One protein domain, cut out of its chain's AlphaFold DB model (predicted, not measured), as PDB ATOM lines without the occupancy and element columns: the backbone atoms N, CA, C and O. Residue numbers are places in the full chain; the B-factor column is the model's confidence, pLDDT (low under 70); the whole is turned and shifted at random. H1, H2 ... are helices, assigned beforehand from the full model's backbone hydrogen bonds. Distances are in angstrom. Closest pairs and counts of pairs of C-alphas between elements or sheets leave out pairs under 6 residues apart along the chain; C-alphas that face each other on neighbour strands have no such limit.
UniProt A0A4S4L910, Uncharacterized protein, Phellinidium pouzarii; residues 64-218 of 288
ATOM      1  N   ASP A  64     243.804 305.585 193.100       93.31
ATOM      2  CA  ASP A  64     242.653 304.698 193.234       93.31
ATOM      3  C   ASP A  64     243.048 303.296 193.740       93.31
ATOM      4  O   ASP A  64     244.208 303.009 194.040       93.31
ATOM      5  N   GLU A  65     242.061 302.403 193.819       92.75
ATOM      6  CA  GLU A  65     242.239 300.996 194.194       92.75
ATOM      7  C   GLU A  65     243.273 300.272 193.315       92.75
ATOM      8  O   GLU A  65     244.056 299.465 193.810       92.75
ATOM      9  N   PHE A  66     243.324 300.588 192.018       95.19
ATOM     10  CA  PHE A  66     244.311 300.001 191.116       95.19
ATOM     11  C   PHE A  66     245.732 300.399 191.517       95.19
ATOM     12  O   PHE A  66     246.607 299.535 191.596       95.19
ATOM     13  N   ALA A  67     245.962 301.687 191.792       96.50
ATOM     14  CA  ALA A  67     247.256 302.147 192.278       96.50
ATOM     15  C   ALA A  67     247.641 301.412 193.570       96.50
ATOM     16  O   ALA A  67     248.752 300.885 193.657       96.50
ATOM     17  N   LEU A  68     246.710 301.287 194.522       95.75
ATOM     18  CA  LEU A  68     246.943 300.549 195.763       95.75
ATOM     19  C   LEU A  68     247.382 299.099 195.498       95.75
ATOM     20  O   LEU A  68     248.447 298.697 195.968       95.75
ATOM     21  N   SER A  69     246.629 298.336 194.700       95.50
ATOM     22  CA  SER A  69     246.943 296.927 194.419       95.50
ATOM     23  C   SER A  69     248.289 296.740 193.712       95.50
ATOM     24  O   SER A  69     249.005 295.775 193.990       95.50
ATOM     25  N   VAL A  70     248.685 297.671 192.837       97.56
ATOM     26  CA  VAL A  70     250.006 297.633 192.188       97.56
ATOM     27  C   VAL A  70     251.127 297.859 193.200       97.56
ATOM     28  O   VAL A  70     252.131 297.141 193.173       97.56
ATOM     29  N   TYR A  71     250.985 298.847 194.084       98.25
ATOM     30  CA  TYR A  71     251.998 299.158 195.091       98.25
ATOM     31  C   TYR A  71     252.102 298.073 196.169       98.25
ATOM     32  O   TYR A  71     253.218 297.685 196.515       98.25
ATOM     33  N   GLU A  72     250.978 297.531 196.640       97.50
ATOM     34  CA  GLU A  72     250.954 296.395 197.569       97.50
ATOM     35  C   GLU A  72     251.622 295.166 196.956       97.50
ATOM     36  O   GLU A  72     252.548 294.612 197.543       97.50
ATOM     37  N   THR A  73     251.230 294.783 195.737       97.81
ATOM     38  CA  THR A  73     251.860 293.651 195.044       97.81
ATOM     39  C   THR A  73     253.353 293.887 194.854       97.81
ATOM     40  O   THR A  73     254.154 292.990 195.097       97.81
ATOM     41  N   SER A  74     253.752 295.108 194.479       98.31
ATOM     42  CA  SER A  74     255.168 295.470 194.348       98.31
ATOM     43  C   SER A  74     255.933 295.289 195.655       98.31
ATOM     44  O   SER A  74     257.048 294.773 195.644       98.31
ATOM     45  N   PHE A  75     255.336 295.703 196.772       98.56
ATOM     46  CA  PHE A  75     255.922 295.572 198.097       98.56
ATOM     47  C   PHE A  75     256.023 294.103 198.525       98.56
ATOM     48  O   PHE A  75     257.120 293.636 198.825       98.56
ATOM     49  N   TYR A  76     254.921 293.353 198.483       98.19
ATOM     50  CA  TYR A  76     254.888 291.953 198.909       98.19
ATOM     51  C   TYR A  76     255.778 291.057 198.044       98.19
ATOM     52  O   TYR A  76     256.539 290.257 198.584       98.19
ATOM     53  N   SER A  77     255.765 291.229 196.717       97.50
ATOM     54  CA  SER A  77     256.684 290.508 195.830       97.50
ATOM     55  C   SER A  77     258.143 290.855 196.120       97.50
ATOM     56  O   SER A  77     258.978 289.959 196.138       97.50
ATOM     57  N   ALA A  78     258.469 292.122 196.398       97.88
ATOM     58  CA  ALA A  78     259.838 292.499 196.740       97.88
ATOM     59  C   ALA A  78     260.319 291.856 198.049       97.88
ATOM     60  O   ALA A  78     261.488 291.491 198.132       97.88
ATOM     61  N   LEU A  79     259.440 291.671 199.039       97.38
ATOM     62  CA  LEU A  79     259.780 290.937 200.262       97.38
ATOM     63  C   LEU A  79     260.035 289.452 199.988       97.38
ATOM     64  O   LEU A  79     261.023 288.910 200.473       97.38
ATOM     65  N   ILE A  80     259.177 288.812 199.188       95.19
ATOM     66  CA  ILE A  80     259.322 287.393 198.817       95.19
ATOM     67  C   ILE A  80     260.607 287.161 198.015       95.19
ATOM     68  O   ILE A  80     261.289 286.164 198.211       95.19
ATOM     69  N   PHE A  81     260.959 288.097 197.133       95.19
ATOM     70  CA  PHE A  81     262.182 288.048 196.327       95.19
ATOM     71  C   PHE A  81     263.403 288.635 197.052       95.19
ATOM     72  O   PHE A  81     264.428 288.889 196.424       95.19
ATOM     73  N   HIS A  82     263.292 288.904 198.359       94.19
ATOM     74  CA  HIS A  82     264.367 289.426 199.206       94.19
ATOM     75  C   HIS A  82     265.061 290.689 198.653       94.19
ATOM     76  O   HIS A  82     266.267 290.881 198.804       94.19
ATOM     77  N   SER A  83     264.296 291.586 198.025       96.50
ATOM     78  CA  SER A  83     264.798 292.842 197.469       96.50
ATOM     79  C   SER A  83     264.408 294.049 198.325       96.50
ATOM     80  O   SER A  83     263.382 294.700 198.100       96.50
ATOM     81  N   SER A  84     265.268 294.401 199.285       95.81
ATOM     82  CA  SER A  84     265.044 295.521 200.213       95.81
ATOM     83  C   SER A  84     264.910 296.878 199.513       95.81
ATOM     84  O   SER A  84     264.071 297.702 199.894       95.81
ATOM     85  N   LEU A  85     265.666 297.098 198.430       95.62
ATOM     86  CA  LEU A  85     265.579 298.307 197.608       95.62
ATOM     87  C   LEU A  85     264.189 298.448 196.963       95.62
ATOM     88  O   LEU A  85     263.550 299.504 197.037       95.62
ATOM     89  N   HIS A  86     263.689 297.378 196.339       96.38
ATOM     90  CA  HIS A  86     262.370 297.395 195.708       96.38
ATOM     91  C   HIS A  86     261.236 297.450 196.741       96.38
ATOM     92  O   HIS A  86     260.231 298.119 196.487       96.38
ATOM     93  N   ALA A  87     261.410 296.835 197.914       97.69
ATOM     94  CA  ALA A  87     260.457 296.921 199.015       97.69
ATOM     95  C   ALA A  87     260.352 298.363 199.541       97.69
ATOM     96  O   ALA A  87     259.264 298.935 199.543       97.69
ATOM     97  N   SER A  88     261.484 298.998 199.862       97.06
ATOM     98  CA  SER A  88     261.535 300.374 200.386       97.06
ATOM     99  C   SER A  88     260.910 301.390 199.426       97.06
ATOM    100  O   SER A  88     260.105 302.229 199.829       97.06
ATOM    101  N   THR A  89     261.224 301.287 198.129       96.00
ATOM    102  CA  THR A  89     260.624 302.171 197.113       96.00
ATOM    103  C   THR A  89     259.115 301.967 196.990       96.00
ATOM    104  O   THR A  89     258.388 302.929 196.764       96.00
ATOM    105  N   SER A  90     258.618 300.733 197.138       96.56
ATOM    106  CA  SER A  90     257.173 300.444 197.093       96.56
ATOM    107  C   SER A  90     256.460 300.987 198.321       96.56
ATOM    108  O   SER A  90     255.408 301.608 198.201       96.56
ATOM    109  N   LEU A  91     257.074 300.815 199.489       96.75
ATOM    110  CA  LEU A  91     256.515 301.224 200.767       96.75
ATOM    111  C   LEU A  91     256.325 302.741 200.881       96.75
ATOM    112  O   LEU A  91     255.335 303.179 201.456       96.75
ATOM    113  N   SER A  92     257.224 303.539 200.296       95.31
ATOM    114  CA  SER A  92     257.228 305.005 200.440       95.31
ATOM    115  C   SER A  92     255.918 305.712 200.050       95.31
ATOM    116  O   SER A  92     255.585 306.731 200.647       95.31
ATOM    117  N   HIS A  93     255.154 305.169 199.097       94.19
ATOM    118  CA  HIS A  93     253.908 305.776 198.604       94.19
ATOM    119  C   HIS A  93     252.637 305.162 199.205       94.19
ATOM    120  O   HIS A  93     251.553 305.733 199.081       94.19
ATOM    121  N   LEU A  94     252.742 303.998 199.850       96.00
ATOM    122  CA  LEU A  94     251.576 303.265 200.340       96.00
ATOM    123  C   LEU A  94     250.788 304.020 201.428       96.00
ATOM    124  O   LEU A  94     249.566 304.092 201.289       96.00
ATOM    125  N   PRO A  95     251.408 304.641 202.456       94.88
ATOM    126  CA  PRO A  95     250.660 305.387 203.473       94.88
ATOM    127  C   PRO A  95     249.781 306.505 202.894       94.88
ATOM    128  O   PRO A  95     248.646 306.700 203.327       94.88
ATOM    129  N   GLU A  96     250.269 307.212 201.871       94.25
ATOM    130  CA  GLU A  96     249.509 308.270 201.199       94.25
ATOM    131  C   GLU A  96     248.313 307.706 200.413       94.25
ATOM    132  O   GLU A  96     247.220 308.283 200.445       94.25
ATOM    133  N   LEU A  97     248.493 306.567 199.734       95.12
ATOM    134  CA  LEU A  97     247.423 305.889 198.995       95.12
ATOM    135  C   LEU A  97     246.309 305.406 199.928       95.12
ATOM    136  O   LEU A  97     245.138 305.684 199.671       95.12
ATOM    137  N   TYR A  98     246.662 304.759 201.041       95.25
ATOM    138  CA  TYR A  98     245.680 304.358 202.050       95.25
ATOM    139  C   TYR A  98     244.949 305.558 202.644       95.25
ATOM    140  O   TYR A  98     243.722 305.551 202.698       95.25
ATOM    141  N   SER A  99     245.682 306.607 203.027       93.69
ATOM    142  CA  SER A  99     245.076 307.839 203.547       93.69
ATOM    143  C   SER A  99     244.064 308.406 202.548       93.69
ATOM    144  O   SER A  99     242.925 308.688 202.908       93.69
ATOM    145  N   SER A 100     244.436 308.494 201.267       93.38
ATOM    146  CA  SER A 100     243.561 309.008 200.203       93.38
ATOM    147  C   SER A 100     242.258 308.208 200.073       93.38
ATOM    148  O   SER A 100     241.191 308.805 199.922       93.38
ATOM    149  N   LEU A 101     242.336 306.878 200.169       92.12
ATOM    150  CA  LEU A 101     241.181 305.981 200.057       92.12
ATOM    151  C   LEU A 101     240.300 305.959 201.314       92.12
ATOM    152  O   LEU A 101     239.090 305.781 201.198       92.12
ATOM    153  N   LEU A 102     240.871 306.186 202.500       91.31
ATOM    154  CA  LEU A 102     240.104 306.309 203.744       91.31
ATOM    155  C   LEU A 102     239.251 307.587 203.771       91.31
ATOM    156  O   LEU A 102     238.127 307.557 204.266       91.31
ATOM    157  N   PHE A 103     239.753 308.698 203.216       87.50
ATOM    158  CA  PHE A 103     239.010 309.965 203.156       87.50
ATOM    159  C   PHE A 103     238.024 310.052 201.985       87.50
ATOM    160  O   PHE A 103     237.050 310.800 202.056       87.50
ATOM    161  N   LYS A 104     238.275 309.318 200.895       85.50
ATOM    162  CA  LYS A 104     237.414 309.284 199.707       85.50
ATOM    163  C   LYS A 104     236.975 307.845 199.433       85.50
ATOM    164  O   LYS A 104     237.566 307.198 198.565       85.50
ATOM    165  N   PRO A 105     235.965 307.336 200.163       67.88
ATOM    166  CA  PRO A 105     235.518 305.961 200.009       67.88
ATOM    167  C   PRO A 105     235.078 305.702 198.565       67.88
ATOM    168  O   PRO A 105     234.232 306.403 198.008       67.88
ATOM    169  N   HIS A 106     235.698 304.700 197.949       71.00
ATOM    170  CA  HIS A 106     235.388 304.257 196.595       71.00
ATOM    171  C   HIS A 106     234.217 303.257 196.648       71.00
ATOM    172  O   HIS A 106     234.178 302.439 197.564       71.00
ATOM    173  N   PRO A 107     233.296 303.224 195.666       76.00
ATOM    174  CA  PRO A 107     232.093 302.376 195.712       76.00
ATOM    175  C   PRO A 107     232.339 300.862 195.840       76.00
ATOM    176  O   PRO A 107     231.399 300.118 196.095       76.00
ATOM    177  N   LYS A 108     233.574 300.392 195.634       79.62
ATOM    178  CA  LYS A 108     233.929 298.963 195.640       79.62
ATOM    179  C   LYS A 108     234.570 298.471 196.938       79.62
ATOM    180  O   LYS A 108     234.533 297.272 197.189       79.62
ATOM    181  N   LEU A 109     235.154 299.369 197.733       82.75
ATOM    182  CA  LEU A 109     235.916 299.025 198.934       82.75
ATOM    183  C   LEU A 109     235.304 299.726 200.137       82.75
ATOM    184  O   LEU A 109     235.232 300.956 200.175       82.75
ATOM    185  N   SER A 110     234.887 298.949 201.135       89.44
ATOM    186  CA  SER A 110     234.439 299.528 202.397       89.44
ATOM    187  C   SER A 110     235.621 300.135 203.154       89.44
ATOM    188  O   SER A 110     236.765 299.686 203.041       89.44
ATOM    189  N   VAL A 111     235.348 301.153 203.971       90.12
ATOM    190  CA  VAL A 111     236.367 301.780 204.830       90.12
ATOM    191  C   VAL A 111     237.024 300.744 205.750       90.12
ATOM    192  O   VAL A 111     238.237 300.781 205.950       90.12
ATOM    193  N   ASP A 112     236.251 299.775 206.243       90.25
ATOM    194  CA  ASP A 112     236.757 298.708 207.111       90.25
ATOM    195  C   ASP A 112     237.718 297.762 206.378       90.25
ATOM    196  O   ASP A 112     238.743 297.372 206.939       90.25
ATOM    197  N   GLN A 113     237.455 297.449 205.103       90.81
ATOM    198  CA  GLN A 113     238.377 296.664 204.272       90.81
ATOM    199  C   GLN A 113     239.697 297.407 204.046       90.81
ATOM    200  O   GLN A 113     240.771 296.819 204.176       90.81
ATOM    201  N   VAL A 114     239.632 298.709 203.745       92.38
ATOM    202  CA  VAL A 114     240.832 299.543 203.568       92.38
ATOM    203  C   VAL A 114     241.632 299.615 204.871       92.38
ATOM    204  O   VAL A 114     242.853 299.471 204.840       92.38
ATOM    205  N   ARG A 115     240.962 299.767 206.021       92.44
ATOM    206  CA  ARG A 115     241.606 299.789 207.342       92.44
ATOM    207  C   ARG A 115     242.278 298.455 207.682       92.44
ATOM    208  O   ARG A 115     243.427 298.460 208.109       92.44
ATOM    209  N   SER A 116     241.606 297.330 207.437       92.81
ATOM    210  CA  SER A 116     242.164 295.985 207.647       92.81
ATOM    211  C   SER A 116     243.423 295.741 206.796       92.81
ATOM    212  O   SER A 116     244.456 295.280 207.295       92.81
ATOM    213  N   ARG A 117     243.394 296.150 205.519       93.44
ATOM    214  CA  ARG A 117     244.570 296.109 204.630       93.44
ATOM    215  C   ARG A 117     245.698 297.019 205.126       93.44
ATOM    216  O   ARG A 117     246.845 296.580 205.175       93.44
ATOM    217  N   ALA A 118     245.378 298.240 205.563       94.75
ATOM    218  CA  ALA A 118     246.356 299.187 206.100       94.75
ATOM    219  C   ALA A 118     247.056 298.651 207.358       94.75
ATOM    220  O   ALA A 118     248.270 298.791 207.491       94.75
ATOM    221  N   GLU A 119     246.319 297.999 208.259       95.06
ATOM    222  CA  GLU A 119     246.872 297.362 209.460       95.06
ATOM    223  C   GLU A 119     247.817 296.201 209.113       95.06
ATOM    224  O   GLU A 119     248.891 296.042 209.706       95.06
ATOM    225  N   THR A 120     247.452 295.425 208.097       95.44
ATOM    226  CA  THR A 120     248.266 294.316 207.592       95.44
ATOM    227  C   THR A 120     249.556 294.816 206.962       95.44
ATOM    228  O   THR A 120     250.640 294.330 207.303       95.44
ATOM    229  N   LEU A 121     249.465 295.846 206.115       96.19
ATOM    230  CA  LEU A 121     250.639 296.521 205.578       96.19
ATOM    231  C   LEU A 121     251.508 297.076 206.707       96.19
ATOM    232  O   LEU A 121     252.725 296.887 206.691       96.19
ATOM    233  N   ALA A 122     250.911 297.788 207.664       97.12
ATOM    234  CA  ALA A 122     251.627 298.379 208.787       97.12
ATOM    235  C   ALA A 122     252.413 297.304 209.536       97.12
ATOM    236  O   ALA A 122     253.612 297.448 209.744       97.12
ATOM    237  N   THR A 123     251.781 296.173 209.833       97.00
ATOM    238  CA  THR A 123     252.438 295.044 210.487       97.00
ATOM    239  C   THR A 123     253.621 294.515 209.675       97.00
ATOM    240  O   THR A 123     254.732 294.431 210.201       97.00
ATOM    241  N   ILE A 124     253.422 294.192 208.393       98.00
ATOM    242  CA  ILE A 124     254.479 293.625 207.537       98.00
ATOM    243  C   ILE A 124     255.632 294.622 207.352       98.00
ATOM    244  O   ILE A 124     256.802 294.261 207.482       98.00
ATOM    245  N   SER A 125     255.318 295.893 207.097       98.19
ATOM    246  CA  SER A 125     256.314 296.955 206.912       98.19
ATOM    247  C   SER A 125     257.095 297.280 208.185       98.19
ATOM    248  O   SER A 125     258.290 297.567 208.124       98.19
ATOM    249  N   LEU A 126     256.467 297.165 209.356       98.31
ATOM    250  CA  LEU A 126     257.157 297.282 210.634       98.31
ATOM    251  C   LEU A 126     258.148 296.130 210.850       98.31
ATOM    252  O   LEU A 126     259.267 296.394 211.282       98.31
ATOM    253  N   ILE A 127     257.800 294.882 210.502       98.00
ATOM    254  CA  ILE A 127     258.755 293.755 210.554       98.00
ATOM    255  C   ILE A 127     259.904 293.986 209.576       98.00
ATOM    256  O   ILE A 127     261.057 293.804 209.953       98.00
ATOM    257  N   PHE A 128     259.605 294.439 208.356       98.19
ATOM    258  CA  PHE A 128     260.624 294.787 207.367       98.19
ATOM    259  C   PHE A 128     261.637 295.793 207.932       98.19
ATOM    260  O   PHE A 128     262.842 295.582 207.831       98.19
ATOM    261  N   HIS A 129     261.177 296.841 208.617       97.88
ATOM    262  CA  HIS A 129     262.086 297.800 209.246       97.88
ATOM    263  C   HIS A 129     262.830 297.254 210.472       97.88
ATOM    264  O   HIS A 129     263.962 297.692 210.719       97.88
ATOM    265  N   LEU A 130     262.242 296.316 211.224       96.81
ATOM    266  CA  LEU A 130     262.958 295.599 212.287       96.81
ATOM    267  C   LEU A 130     264.080 294.744 211.730       96.81
ATOM    268  O   LEU A 130     265.164 294.736 212.305       96.81
ATOM    269  N   ASP A 131     263.822 294.053 210.625       96.62
ATOM    270  CA  ASP A 131     264.821 293.261 209.935       96.62
ATOM    271  C   ASP A 131     265.945 294.163 209.401       96.62
ATOM    272  O   ASP A 131     267.097 294.020 209.817       96.62
ATOM    273  N   GLU A 132     265.629 295.139 208.547       95.94
ATOM    274  CA  GLU A 132     266.614 295.993 207.861       95.94
ATOM    275  C   GLU A 132     267.557 296.735 208.812       95.94
ATOM    276  O   GLU A 132     268.725 296.943 208.496       95.94
ATOM    277  N   SER A 133     267.064 297.145 209.983       94.44
ATOM    278  CA  SER A 133     267.855 297.930 210.934       94.44
ATOM    279  C   SER A 133     268.390 297.146 212.124       94.44
ATOM    280  O   SER A 133     269.045 297.750 212.973       94.44
ATOM    281  N   PHE A 134     268.155 295.832 212.202       94.50
ATOM    282  CA  PHE A 134     268.579 295.025 213.345       94.50
ATOM    283  C   PHE A 134     270.089 295.193 213.637       94.50
ATOM    284  O   PHE A 134     270.903 295.038 212.726       94.50
ATOM    285  N   PRO A 135     270.499 295.473 214.894       94.00
ATOM    286  CA  PRO A 135     269.687 295.503 216.119       94.00
ATOM    287  C   PRO A 135     269.073 296.875 216.461       94.00
ATOM    288  O   PRO A 135     268.336 296.987 217.442       94.00
ATOM    289  N   SER A 136     269.372 297.924 215.690       94.88
ATOM    290  CA  SER A 136     268.771 299.250 215.866       94.88
ATOM    291  C   SER A 136     267.250 299.200 215.695       94.88
ATOM    292  O   SER A 136     266.694 298.311 215.063       94.88
ATOM    293  N   GLN A 137     266.563 300.168 216.300       93.62
ATOM    294  CA  GLN A 137     265.107 300.342 216.212       93.62
ATOM    295  C   GLN A 137     264.740 301.694 215.580       93.62
ATOM    296  O   GLN A 137     263.577 302.099 215.555       93.62
ATOM    297  N   GLY A 138     265.738 302.434 215.084       95.94
ATOM    298  CA  GLY A 138     265.550 303.805 214.619       95.94
ATOM    299  C   GLY A 138     264.693 303.919 213.355       95.94
ATOM    300  O   GLY A 138     263.944 304.882 213.218       95.94
ATOM    301  N   THR A 139     264.786 302.975 212.411       95.88
ATOM    302  CA  THR A 139     263.905 302.963 211.223       95.88
ATOM    303  C   THR A 139     262.484 302.559 211.604       95.88
ATOM    304  O   THR A 139     261.549 303.191 211.131       95.88
ATOM    305  N   TYR A 140     262.325 301.591 212.515       96.81
ATOM    306  CA  TYR A 140     261.026 301.148 213.017       96.81
ATOM    307  C   TYR A 140     260.214 302.316 213.584       96.81
ATOM    308  O   TYR A 140     259.111 302.575 213.116       96.81
ATOM    309  N   TYR A 141     260.765 303.081 214.534       97.06
ATOM    310  CA  TYR A 141     260.018 304.190 215.141       97.06
ATOM    311  C   TYR A 141     259.775 305.357 214.181       97.06
ATOM    312  O   TYR A 141     258.745 306.021 214.277       97.06
ATOM    313  N   ARG A 142     260.696 305.610 213.242       96.81
ATOM    314  CA  ARG A 142     260.449 306.579 212.165       96.81
ATOM    315  C   ARG A 142     259.280 306.137 211.290       96.81
ATOM    316  O   ARG A 142     258.436 306.964 210.962       96.81
ATOM    317  N   HIS A 143     259.208 304.848 210.970       96.62
ATOM    318  CA  HIS A 143     258.111 304.295 210.186       96.62
ATOM    319  C   HIS A 143     256.784 304.332 210.945       96.62
ATOM    320  O   HIS A 143     255.800 304.797 210.384       96.62
ATOM    321  N   VAL A 144     256.761 303.972 212.236       96.38
ATOM    322  CA  VAL A 144     255.576 304.124 213.109       96.38
ATOM    323  C   VAL A 144     254.984 305.531 213.006       96.38
ATOM    324  O   VAL A 144     253.782 305.662 212.798       96.38
ATOM    325  N   ARG A 145     255.821 306.575 213.066       95.69
ATOM    326  CA  ARG A 145     255.369 307.970 212.924       95.69
ATOM    327  C   ARG A 145     254.782 308.260 211.544       95.69
ATOM    328  O   ARG A 145     253.779 308.950 211.431       95.69
ATOM    329  N   SER A 146     255.365 307.703 210.484       94.50
ATOM    330  CA  SER A 146     254.826 307.865 209.124       94.50
ATOM    331  C   SER A 146     253.475 307.172 208.900       94.50
ATOM    332  O   SER A 146     252.771 307.511 207.952       94.50
ATOM    333  N   LEU A 147     253.101 306.226 209.770       95.50
ATOM    334  CA  LEU A 147     251.817 305.523 209.731       95.50
ATOM    335  C   LEU A 147     250.719 306.231 210.542       95.50
ATOM    336  O   LEU A 147     249.560 305.836 210.435       95.50
ATOM    337  N   GLU A 148     251.037 307.274 211.317       93.25
ATOM    338  CA  GLU A 148     250.054 308.042 212.103       93.25
ATOM    339  C   GLU A 148     248.835 308.519 211.284       93.25
ATOM    340  O   GLU A 148     247.714 308.355 211.773       93.25
ATOM    341  N   PRO A 149     248.980 309.000 210.027       92.12
ATOM    342  CA  PRO A 149     247.835 309.418 209.209       92.12
ATOM    343  C   PRO A 149     246.807 308.311 208.925       92.12
ATOM    344  O   PRO A 149     245.667 308.603 208.564       92.12
ATOM    345  N   LEU A 150     247.182 307.040 209.095       92.38
ATOM    346  CA  LEU A 150     246.307 305.894 208.845       92.38
ATOM    347  C   LEU A 150     245.318 305.621 209.986       92.38
ATOM    348  O   LEU A 150     244.421 304.802 209.803       92.38
ATOM    349  N   HIS A 151     245.462 306.294 211.137       91.00
ATOM    350  CA  HIS A 151     244.584 306.130 212.305       91.00
ATOM    351  C   HIS A 151     244.386 304.653 212.699       91.00
ATOM    352  O   HIS A 151     243.267 304.198 212.941       91.00
ATOM    353  N   LEU A 152     245.483 303.889 212.707       93.44
ATOM    354  CA  LEU A 152     245.464 302.462 213.028       93.44
ATOM    355  C   LEU A 152     245.036 302.230 214.482       93.44
ATOM    356  O   LEU A 152     245.435 302.976 215.381       93.44
ATOM    357  N   ASP A 153     244.284 301.154 214.726       93.94
ATOM    358  CA  ASP A 153     243.977 300.720 216.087       93.94
ATOM    359  C   ASP A 153     245.175 299.980 216.686       93.94
ATOM    360  O   ASP A 153     245.326 298.770 216.542       93.94
ATOM    361  N   TRP A 154     246.029 300.698 217.410       92.75
ATOM    362  CA  TRP A 154     247.181 300.114 218.105       92.75
ATOM    363  C   TRP A 154     246.809 299.059 219.161       92.75
ATOM    364  O   TRP A 154     247.692 298.350 219.649       92.75
ATOM    365  N   ASN A 155     245.523 298.923 219.509       94.81
ATOM    366  CA  ASN A 155     245.031 297.856 220.373       94.81
ATOM    367  C   ASN A 155     244.644 296.581 219.622       94.81
ATOM    368  O   ASN A 155     244.291 295.593 220.282       94.81
ATOM    369  N   SER A 156     244.738 296.570 218.296       94.38
ATOM    370  CA  SER A 156     244.469 295.386 217.498       94.38
ATOM    371  C   SER A 156     245.418 294.239 217.860       94.38
ATOM    372  O   SER A 156     246.542 294.429 218.346       94.38
ATOM    373  N   ASN A 157     244.972 293.008 217.608       94.69
ATOM    374  CA  ASN A 157     245.784 291.821 217.868       94.69
ATOM    375  C   ASN A 157     247.088 291.838 217.056       94.69
ATOM    376  O   ASN A 157     248.136 291.448 217.577       94.69
ATOM    377  N   MET A 158     247.043 292.333 215.817       94.50
ATOM    378  CA  MET A 158     248.195 292.368 214.920       94.50
ATOM    379  C   MET A 158     249.251 293.376 215.393       94.50
ATOM    380  O   MET A 158     250.435 293.035 215.504       94.50
ATOM    381  N   LEU A 159     248.825 294.584 215.785       94.88
ATOM    382  CA  LEU A 159     249.732 295.632 216.255       94.88
ATOM    383  C   LEU A 159     250.296 295.348 217.661       94.88
ATOM    384  O   LEU A 159     251.477 295.614 217.935       94.88
ATOM    385  N   LYS A 160     249.519 294.700 218.539       96.88
ATOM    386  CA  LYS A 160     250.020 294.156 219.818       96.88
ATOM    387  C   LYS A 160     251.045 293.041 219.612       96.88
ATOM    388  O   LYS A 160     252.043 292.972 220.344       96.88
ATOM    389  N   TRP A 161     250.821 292.177 218.623       97.50
ATOM    390  CA  TRP A 161     251.743 291.099 218.282       97.50
ATOM    391  C   TRP A 161     253.091 291.641 217.786       97.50
ATOM    392  O   TRP A 161     254.119 291.278 218.361       97.50
ATOM    393  N   ILE A 162     253.116 292.570 216.821       97.62
ATOM    394  CA  ILE A 162     254.383 293.154 216.335       97.62
ATOM    395  C   ILE A 162     255.109 293.950 217.425       97.62
ATOM    396  O   ILE A 162     256.332 293.872 217.536       97.62
ATOM    397  N   SER A 163     254.380 294.644 218.304       97.12
ATOM    398  CA  SER A 163     254.968 295.322 219.468       97.12
ATOM    399  C   SER A 163     255.636 294.333 220.432       97.12
ATOM    400  O   SER A 163     256.740 294.581 220.929       97.12
ATOM    401  N   SER A 164     255.001 293.178 220.657       98.06
ATOM    402  CA  SER A 164     255.557 292.084 221.461       98.06
ATOM    403  C   SER A 164     256.775 291.443 220.798       98.06
ATOM    404  O   SER A 164     257.753 291.145 221.488       98.06
ATOM    405  N   LEU A 165     256.744 291.248 219.477       97.94
ATOM    406  CA  LEU A 165     257.862 290.704 218.706       97.94
ATOM    407  C   LEU A 165     259.063 291.648 218.761       97.94
ATOM    408  O   LEU A 165     260.157 291.226 219.130       97.94
ATOM    409  N   ARG A 166     258.840 292.942 218.509       97.62
ATOM    410  CA  ARG A 166     259.847 293.997 218.643       97.62
ATOM    411  C   ARG A 166     260.485 293.993 220.028       97.62
ATOM    412  O   ARG A 166     261.704 293.960 220.147       97.62
ATOM    413  N   ALA A 167     259.670 294.030 221.086       97.44
ATOM    414  CA  ALA A 167     260.176 294.000 222.456       97.44
ATOM    415  C   ALA A 167     261.024 292.742 222.710       97.44
ATOM    416  O   ALA A 167     262.120 292.844 223.249       97.44
ATOM    417  N   SER A 168     260.559 291.575 222.264       97.06
ATOM    418  CA  SER A 168     261.290 290.312 222.424       97.06
ATOM    419  C   SER A 168     262.632 290.328 221.689       97.06
ATOM    420  O   SER A 168     263.631 289.890 222.254       97.06
ATOM    421  N   ALA A 169     262.684 290.893 220.480       95.50
ATOM    422  CA  ALA A 169     263.913 291.047 219.708       95.50
ATOM    423  C   ALA A 169     264.921 291.979 220.402       95.50
ATOM    424  O   ALA A 169     266.092 291.625 220.537       95.50
ATOM    425  N   VAL A 170     264.462 293.133 220.903       94.62
ATOM    426  CA  VAL A 170     265.301 294.107 221.629       94.62
ATOM    427  C   VAL A 170     265.862 293.510 222.918       94.62
ATOM    428  O   VAL A 170     267.055 293.628 223.190       94.62
ATOM    429  N   TRP A 171     265.021 292.818 223.686       96.00
ATOM    430  CA  TRP A 171     265.418 292.165 224.935       96.00
ATOM    431  C   TRP A 171     266.118 290.818 224.725       96.00
ATOM    432  O   TRP A 171     266.366 290.110 225.697       96.00
ATOM    433  N   LYS A 172     266.423 290.445 223.472       95.06
ATOM    434  CA  LYS A 172     267.060 289.169 223.106       95.06
ATOM    435  C   LYS A 172     266.346 287.952 223.710       95.06
ATOM    436  O   LYS A 172     266.962 286.938 224.028       95.06
ATOM    437  N   ASN A 173     265.027 288.037 223.862       95.69
ATOM    438  CA  ASN A 173     264.199 286.942 224.344       95.69
ATOM    439  C   ASN A 173     263.853 286.014 223.172       95.69
ATOM    440  O   ASN A 173     262.734 286.020 222.655       95.69
ATOM    441  N   TYR A 174     264.844 285.236 222.729       95.00
ATOM    442  CA  TYR A 174     264.737 284.384 221.541       95.00
ATOM    443  C   TYR A 174     263.646 283.316 221.668       95.00
ATOM    444  O   TYR A 174     262.943 283.055 220.698       95.00
ATOM    445  N   ALA A 175     263.427 282.773 222.871       92.06
ATOM    446  CA  ALA A 175     262.337 281.834 223.129       92.06
ATOM    447  C   ALA A 175     260.961 282.478 222.888       92.06
ATOM    448  O   ALA A 175     260.081 281.874 222.278       92.06
ATOM    449  N   ARG A 176     260.771 283.734 223.314       95.88
ATOM    450  CA  ARG A 176     259.533 284.468 223.027       95.88
ATOM    451  C   ARG A 176     259.414 284.833 221.548       95.88
ATOM    452  O   ARG A 176     258.313 284.743 221.010       95.88
ATOM    453  N   CYS A 177     260.510 285.209 220.885       96.50
ATOM    454  CA  CYS A 177     260.514 285.423 219.435       96.50
ATOM    455  C   CYS A 177     260.081 284.162 218.680       96.50
ATOM    456  O   CYS A 177     259.230 284.253 217.799       96.50
ATOM    457  N   GLU A 178     260.604 282.993 219.053       95.19
ATOM    458  CA  GLU A 178     260.209 281.703 218.482       95.19
ATOM    459  C   GLU A 178     258.698 281.493 218.606       95.19
ATOM    460  O   GLU A 178     258.019 281.377 217.590       95.19
ATOM    461  N   LEU A 179     258.152 281.585 219.824       95.50
ATOM    462  CA  LEU A 179     256.717 281.433 220.083       95.50
ATOM    463  C   LEU A 179     255.847 282.389 219.260       95.50
ATOM    464  O   LEU A 179     254.816 281.979 218.725       95.50
ATOM    465  N   LEU A 180     256.246 283.660 219.170       96.81
ATOM    466  CA  LEU A 180     255.506 284.689 218.437       96.81
ATOM    467  C   LEU A 180     255.560 284.483 216.921       96.81
ATOM    468  O   LEU A 180     254.646 284.917 216.227       96.81
ATOM    469  N   THR A 181     256.601 283.828 216.413       96.00
ATOM    470  CA  THR A 181     256.845 283.647 214.975       96.00
ATOM    471  C   THR A 181     256.549 282.230 214.486       96.00
ATOM    472  O   THR A 181     256.893 281.882 213.357       96.00
ATOM    473  N   ARG A 182     255.901 281.394 215.309       93.00
ATOM    474  CA  ARG A 182     255.419 280.072 214.891       93.00
ATOM    475  C   ARG A 182     254.389 280.192 213.777       93.00
ATOM    476  O   ARG A 182     253.526 281.066 213.816       93.00
ATOM    477  N   HIS A 183     254.414 279.228 212.860       91.12
ATOM    478  CA  HIS A 183     253.469 279.136 211.748       91.12
ATOM    479  C   HIS A 183     252.005 279.299 212.191       91.12
ATOM    480  O   HIS A 183     251.293 280.136 211.648       91.12
ATOM    481  N   SER A 184     251.569 278.566 213.222       91.56
ATOM    482  CA  SER A 184     250.186 278.631 213.720       91.56
ATOM    483  C   SER A 184     249.793 280.017 214.233       91.56
ATOM    484  O   SER A 184     248.661 280.447 214.040       91.56
ATOM    485  N   ARG A 185     250.730 280.743 214.855       93.50
ATOM    486  CA  ARG A 185     250.494 282.119 215.306       93.50
ATOM    487  C   ARG A 185     250.402 283.077 214.130       93.50
ATOM    488  O   ARG A 185     249.498 283.897 214.113       93.50
ATOM    489  N   VAL A 186     251.301 282.949 213.158       92.44
ATOM    490  CA  VAL A 186     251.333 283.806 211.966       92.44
ATOM    491  C   VAL A 186     250.075 283.625 211.116       92.44
ATOM    492  O   VAL A 186     249.472 284.617 210.724       92.44
ATOM    493  N   VAL A 187     249.634 282.383 210.888       90.31
ATOM    494  CA  VAL A 187     248.393 282.098 210.147       90.31
ATOM    495  C   VAL A 187     247.176 282.669 210.874       90.31
ATOM    496  O   VAL A 187     246.375 283.359 210.249       90.31
ATOM    497  N   GLY A 188     247.092 282.491 212.198       92.31
ATOM    498  CA  GLY A 188     245.988 283.025 213.002       92.31
ATOM    499  C   GLY A 188     245.849 284.553 212.963       92.31
ATOM    500  O   GLY A 188     244.758 285.078 213.162       92.31
ATOM    501  N   LEU A 189     246.924 285.296 212.664       91.62
ATOM    502  CA  LEU A 189     246.848 286.753 212.484       91.62
ATOM    503  C   LEU A 189     246.109 287.152 211.200       91.62
ATOM    504  O   LEU A 189     245.536 288.237 211.145       91.62
ATOM    505  N   LEU A 190     246.125 286.291 210.180       90.69
ATOM    506  CA  LEU A 190     245.577 286.566 208.850       90.69
ATOM    507  C   LEU A 190     244.169 285.988 208.644       90.69
ATOM    508  O   LEU A 190     243.554 286.228 207.606       90.69
ATOM    509  N   GLU A 191     243.639 285.239 209.615       88.06
ATOM    510  CA  GLU A 191     242.298 284.640 209.542       88.06
ATOM    511  C   GLU A 191     241.190 285.697 209.415       88.06
ATOM    512  O   GLU A 191     240.196 285.460 208.735       88.06
ATOM    513  N   ASN A 192     241.403 286.893 209.974       79.88
ATOM    514  CA  ASN A 192     240.428 287.990 209.973       79.88
ATOM    515  C   ASN A 192     240.514 288.913 208.743       79.88
ATOM    516  O   ASN A 192     239.844 289.946 208.702       79.88
ATOM    517  N   LEU A 193     241.334 288.581 207.739       84.31
ATOM    518  CA  LEU A 193     241.419 289.354 206.499       84.31
ATOM    519  C   LEU A 193     240.151 289.177 205.655       84.31
ATOM    520  O   LEU A 193     240.051 288.278 204.823       84.31
ATOM    521  N   SER A 194     239.173 290.056 205.864       79.38
ATOM    522  CA  SER A 194     237.935 290.101 205.085       79.38
ATOM    523  C   SER A 194     238.101 290.893 203.786       79.38
ATOM    524  O   SER A 194     238.713 291.960 203.787       79.38
ATOM    525  N   GLY A 195     237.469 290.442 202.698       79.69
ATOM    526  CA  GLY A 195     237.386 291.208 201.445       79.69
ATOM    527  C   GLY A 195     238.634 291.164 200.564       79.69
ATOM    528  O   GLY A 195     238.740 291.948 199.626       79.69
ATOM    529  N   VAL A 196     239.566 290.260 200.860       86.25
ATOM    530  CA  VAL A 196     240.783 290.025 200.080       86.25
ATOM    531  C   VAL A 196     240.608 288.725 199.297       86.25
ATOM    532  O   VAL A 196     240.066 287.754 199.827       86.25
ATOM    533  N   SER A 197     241.035 288.687 198.034       90.12
ATOM    534  CA  SER A 197     240.981 287.448 197.252       90.12
ATOM    535  C   SER A 197     241.948 286.396 197.811       90.12
ATOM    536  O   SER A 197     242.989 286.735 198.368       90.12
ATOM    537  N   GLU A 198     241.673 285.106 197.602       90.06
ATOM    538  CA  GLU A 198     242.573 284.027 198.056       90.06
ATOM    539  C   GLU A 198     244.007 284.177 197.521       90.06
ATOM    540  O   GLU A 198     244.980 283.888 198.217       90.06
ATOM    541  N   LYS A 199     244.160 284.701 196.297       89.94
ATOM    542  CA  LYS A 199     245.477 284.975 195.706       89.94
ATOM    543  C   LYS A 199     246.230 286.069 196.459       89.94
ATOM    544  O   LYS A 199     247.420 285.925 196.726       89.94
ATOM    545  N   GLU A 200     245.548 287.158 196.798       91.19
ATOM    546  CA  GLU A 200     246.135 288.255 197.570       91.19
ATOM    547  C   GLU A 200     246.440 287.816 199.004       91.19
ATOM    548  O   GLU A 200     247.518 288.119 199.512       91.19
ATOM    549  N   LYS A 201     245.553 287.038 199.633       92.81
ATOM    550  CA  LYS A 201     245.782 286.466 200.964       92.81
ATOM    551  C   LYS A 201     247.031 285.587 200.976       92.81
ATOM    552  O   LYS A 201     247.885 285.761 201.842       92.81
ATOM    553  N   HIS A 202     247.186 284.720 199.976       91.62
ATOM    554  CA  HIS A 202     248.386 283.903 199.819       91.62
ATOM    555  C   HIS A 202     249.654 284.750 199.622       91.62
ATOM    556  O   HIS A 202     250.693 284.455 200.218       91.62
ATOM    557  N   LEU A 203     249.584 285.822 198.825       93.75
ATOM    558  CA  LEU A 203     250.708 286.740 198.616       93.75
ATOM    559  C   LEU A 203     251.113 287.448 199.921       93.75
ATOM    560  O   LEU A 203     252.296 287.482 200.259       93.75
ATOM    561  N   ILE A 204     250.135 287.963 200.670       95.44
ATOM    562  CA  ILE A 204     250.327 288.608 201.976       95.44
ATOM    563  C   ILE A 204     250.959 287.620 202.955       95.44
ATOM    564  O   ILE A 204     252.016 287.907 203.515       95.44
ATOM    565  N   GLU A 205     250.356 286.443 203.118       94.12
ATOM    566  CA  GLU A 205     250.836 285.381 204.002       94.12
ATOM    567  C   GLU A 205     252.274 284.990 203.681       94.12
ATOM    568  O   GLU A 205     253.118 284.885 204.574       94.12
ATOM    569  N   THR A 206     252.582 284.836 202.397       92.69
ATOM    570  CA  THR A 206     253.927 284.458 201.986       92.69
ATOM    571  C   THR A 206     254.932 285.580 202.220       92.69
ATOM    572  O   THR A 206     256.022 285.326 202.728       92.69
ATOM    573  N   SER A 207     254.571 286.830 201.929       95.56
ATOM    574  CA  SER A 207     255.444 287.973 202.209       95.56
ATOM    575  C   SER A 207     255.711 288.147 203.707       95.56
ATOM    576  O   SER A 207     256.848 288.414 204.100       95.56
ATOM    577  N   LEU A 208     254.698 287.908 204.551       95.94
ATOM    578  CA  LEU A 208     254.824 287.928 206.003       95.94
ATOM    579  C   LEU A 208     255.777 286.827 206.482       95.94
ATOM    580  O   LEU A 208     256.672 287.089 207.281       95.94
ATOM    581  N   ARG A 209     255.644 285.604 205.961       94.06
ATOM    582  CA  ARG A 209     256.583 284.514 206.267       94.06
ATOM    583  C   ARG A 209     258.009 284.852 205.844       94.06
ATOM    584  O   ARG A 209     258.916 284.675 206.650       94.06
ATOM    585  N   ALA A 210     258.194 285.361 204.627       93.50
ATOM    586  CA  ALA A 210     259.509 285.704 204.092       93.50
ATOM    587  C   ALA A 210     260.220 286.758 204.956       93.50
ATOM    588  O   ALA A 210     261.385 286.588 205.312       93.50
ATOM    589  N   VAL A 211     259.510 287.821 205.355       96.25
ATOM    590  CA  VAL A 211     260.105 288.883 206.181       96.25
ATOM    591  C   VAL A 211     260.367 288.431 207.624       96.25
ATOM    592  O   VAL A 211     261.365 288.830 208.222       96.25
ATOM    593  N   ILE A 212     259.520 287.563 208.193       96.19
ATOM    594  CA  ILE A 212     259.778 286.982 209.517       96.19
ATOM    595  C   ILE A 212     260.976 286.030 209.466       96.19
ATOM    596  O   ILE A 212     261.775 286.027 210.401       96.19
ATOM    597  N   ASP A 213     261.119 285.225 208.413       93.62
ATOM    598  CA  ASP A 213     262.252 284.308 208.278       93.62
ATOM    599  C   ASP A 213     263.582 285.068 208.166       93.62
ATOM    600  O   ASP A 213     264.536 284.742 208.875       93.62
ATOM    601  N   ALA A 214     263.608 286.170 207.405       94.44
ATOM    602  CA  ALA A 214     264.755 287.081 207.354       94.44
ATOM    603  C   ALA A 214     265.127 287.615 208.754       94.44
ATOM    604  O   ALA A 214     266.279 287.504 209.193       94.44
ATOM    605  N   LEU A 215     264.132 288.079 209.521       96.31
ATOM    606  CA  LEU A 215     264.344 288.531 210.897       96.31
ATOM    607  C   LEU A 215     264.840 287.392 211.807       96.31
ATOM    608  O   LEU A 215     265.770 287.584 212.597       96.31
ATOM    609  N   ARG A 216     264.251 286.191 211.705       95.81
ATOM    610  CA  ARG A 216     264.678 285.006 212.468       95.81
ATOM    611  C   ARG A 216     266.105 284.619 212.139       95.81
ATOM    612  O   ARG A 216     266.820 284.242 213.059       95.81
ATOM    613  N   GLN A 217     266.552 284.753 210.893       94.56
ATOM    614  CA  GLN A 217     267.941 284.499 210.520       94.56
ATOM    615  C   GLN A 217     268.900 285.431 211.278       94.56
ATOM    616  O   GLN A 217     269.886 284.966 211.856       94.56
ATOM    617  N   LYS A 218     268.591 286.733 211.364       96.25
ATOM    618  CA  LYS A 218     269.400 287.703 212.130       96.25
ATOM    619  C   LYS A 218     269.381 287.414 213.631       96.25
ATOM    620  O   LYS A 218     270.435 287.398 214.274       96.25
TER     621      LYS A 218
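What this domain is: This is residues 64 to 218 of the 288 residues of an uncharacterized protein of Phellinidium pouzarii (UniProt A0A4S4L910). A long helix, H4, runs through the middle of an elongated helical body, with H3, H5, H6 and H9 packed round it and mostly lined up with it. H1, H3, H4 and H9 form a four-helix bundle; H2 folds back on H1, H7 folds back on H6, and the short H8 packs slantwise on H9. The printed part has 155 residues, with nine named helices, H1 to H9 in chain order, and no named strand: all helix. It is compact, with a radius of gyration of the C-alphas of 14.7 A, and spans 46 by 30 by 28 A.

How they stand to each other: The hub is H4, residues 111 to 133, which touches four helices. With residues 124 to 131 alone it touches H9, residues 198 to 218, the same way at a shallow tilt of 23 degrees; the closest C-alphas, of Asp 131 and Leu 215, are 4.9 A apart. H6, residues 157 to 170, touches H4 the same way at 8 degrees, closest at the C-alphas of Thr 123 and Leu 159, 6.4 A. H5, residues 138 to 146, forms a hairpin with H4, with the C-alphas of His 129 and Tyr 140 closest, at 5.2 A; H5 and H6 are apart. H3, residues 94 to 103, forms another hairpin with H4, closest at the C-alphas of Leu 102 and Val 111, 6.0 A. H1, residues 65 to 80, is near H4 and touches H3, with the C-alphas of Leu 68 and Leu 97 closest, at 6.3 A. H1 also touches H9 at a tilt of 38 degrees, only just steep, closest at the C-alphas of Ile 80 and Ser 207, 5.2 A. H2, residues 84 to 91, forms a hairpin with H1, with the C-alphas of Phe 75 and Ala 87 closest, at 4.8 A. H7, residues 174 to 180, forms a hairpin with H6, closest at the C-alphas of Ser 168 and Cys 177, 5.8 A. H8, residues 183 to 190, touches H9 at a steep tilt of 48 degrees, with the C-alphas of Leu 190 and Glu 205 closest, at 7.3 A. Every O i to N i+4 pair is within hydrogen-bond range in H1 to H7 and H9; in H8, 3 of 4 are.

Where its parts are: H4 is 32.3 A long, from C-alpha 111 at (236.367, 301.780, 204.830) to C-alpha 133. H9 measures 30.5 A, H1 22.3 A and H6 20.0 A. H1 begins at C-alpha 65, (242.239, 300.996, 194.194), and H9 ends at C-alpha 218, (269.400, 287.703, 212.130).

The domain as a whole: The two C-alphas farthest apart, of Pro 107 and Lys 172, are 46.3 A apart. The printed part has no cut and no long link. Its mean pLDDT is 93.8; residue 105 alone is under 70.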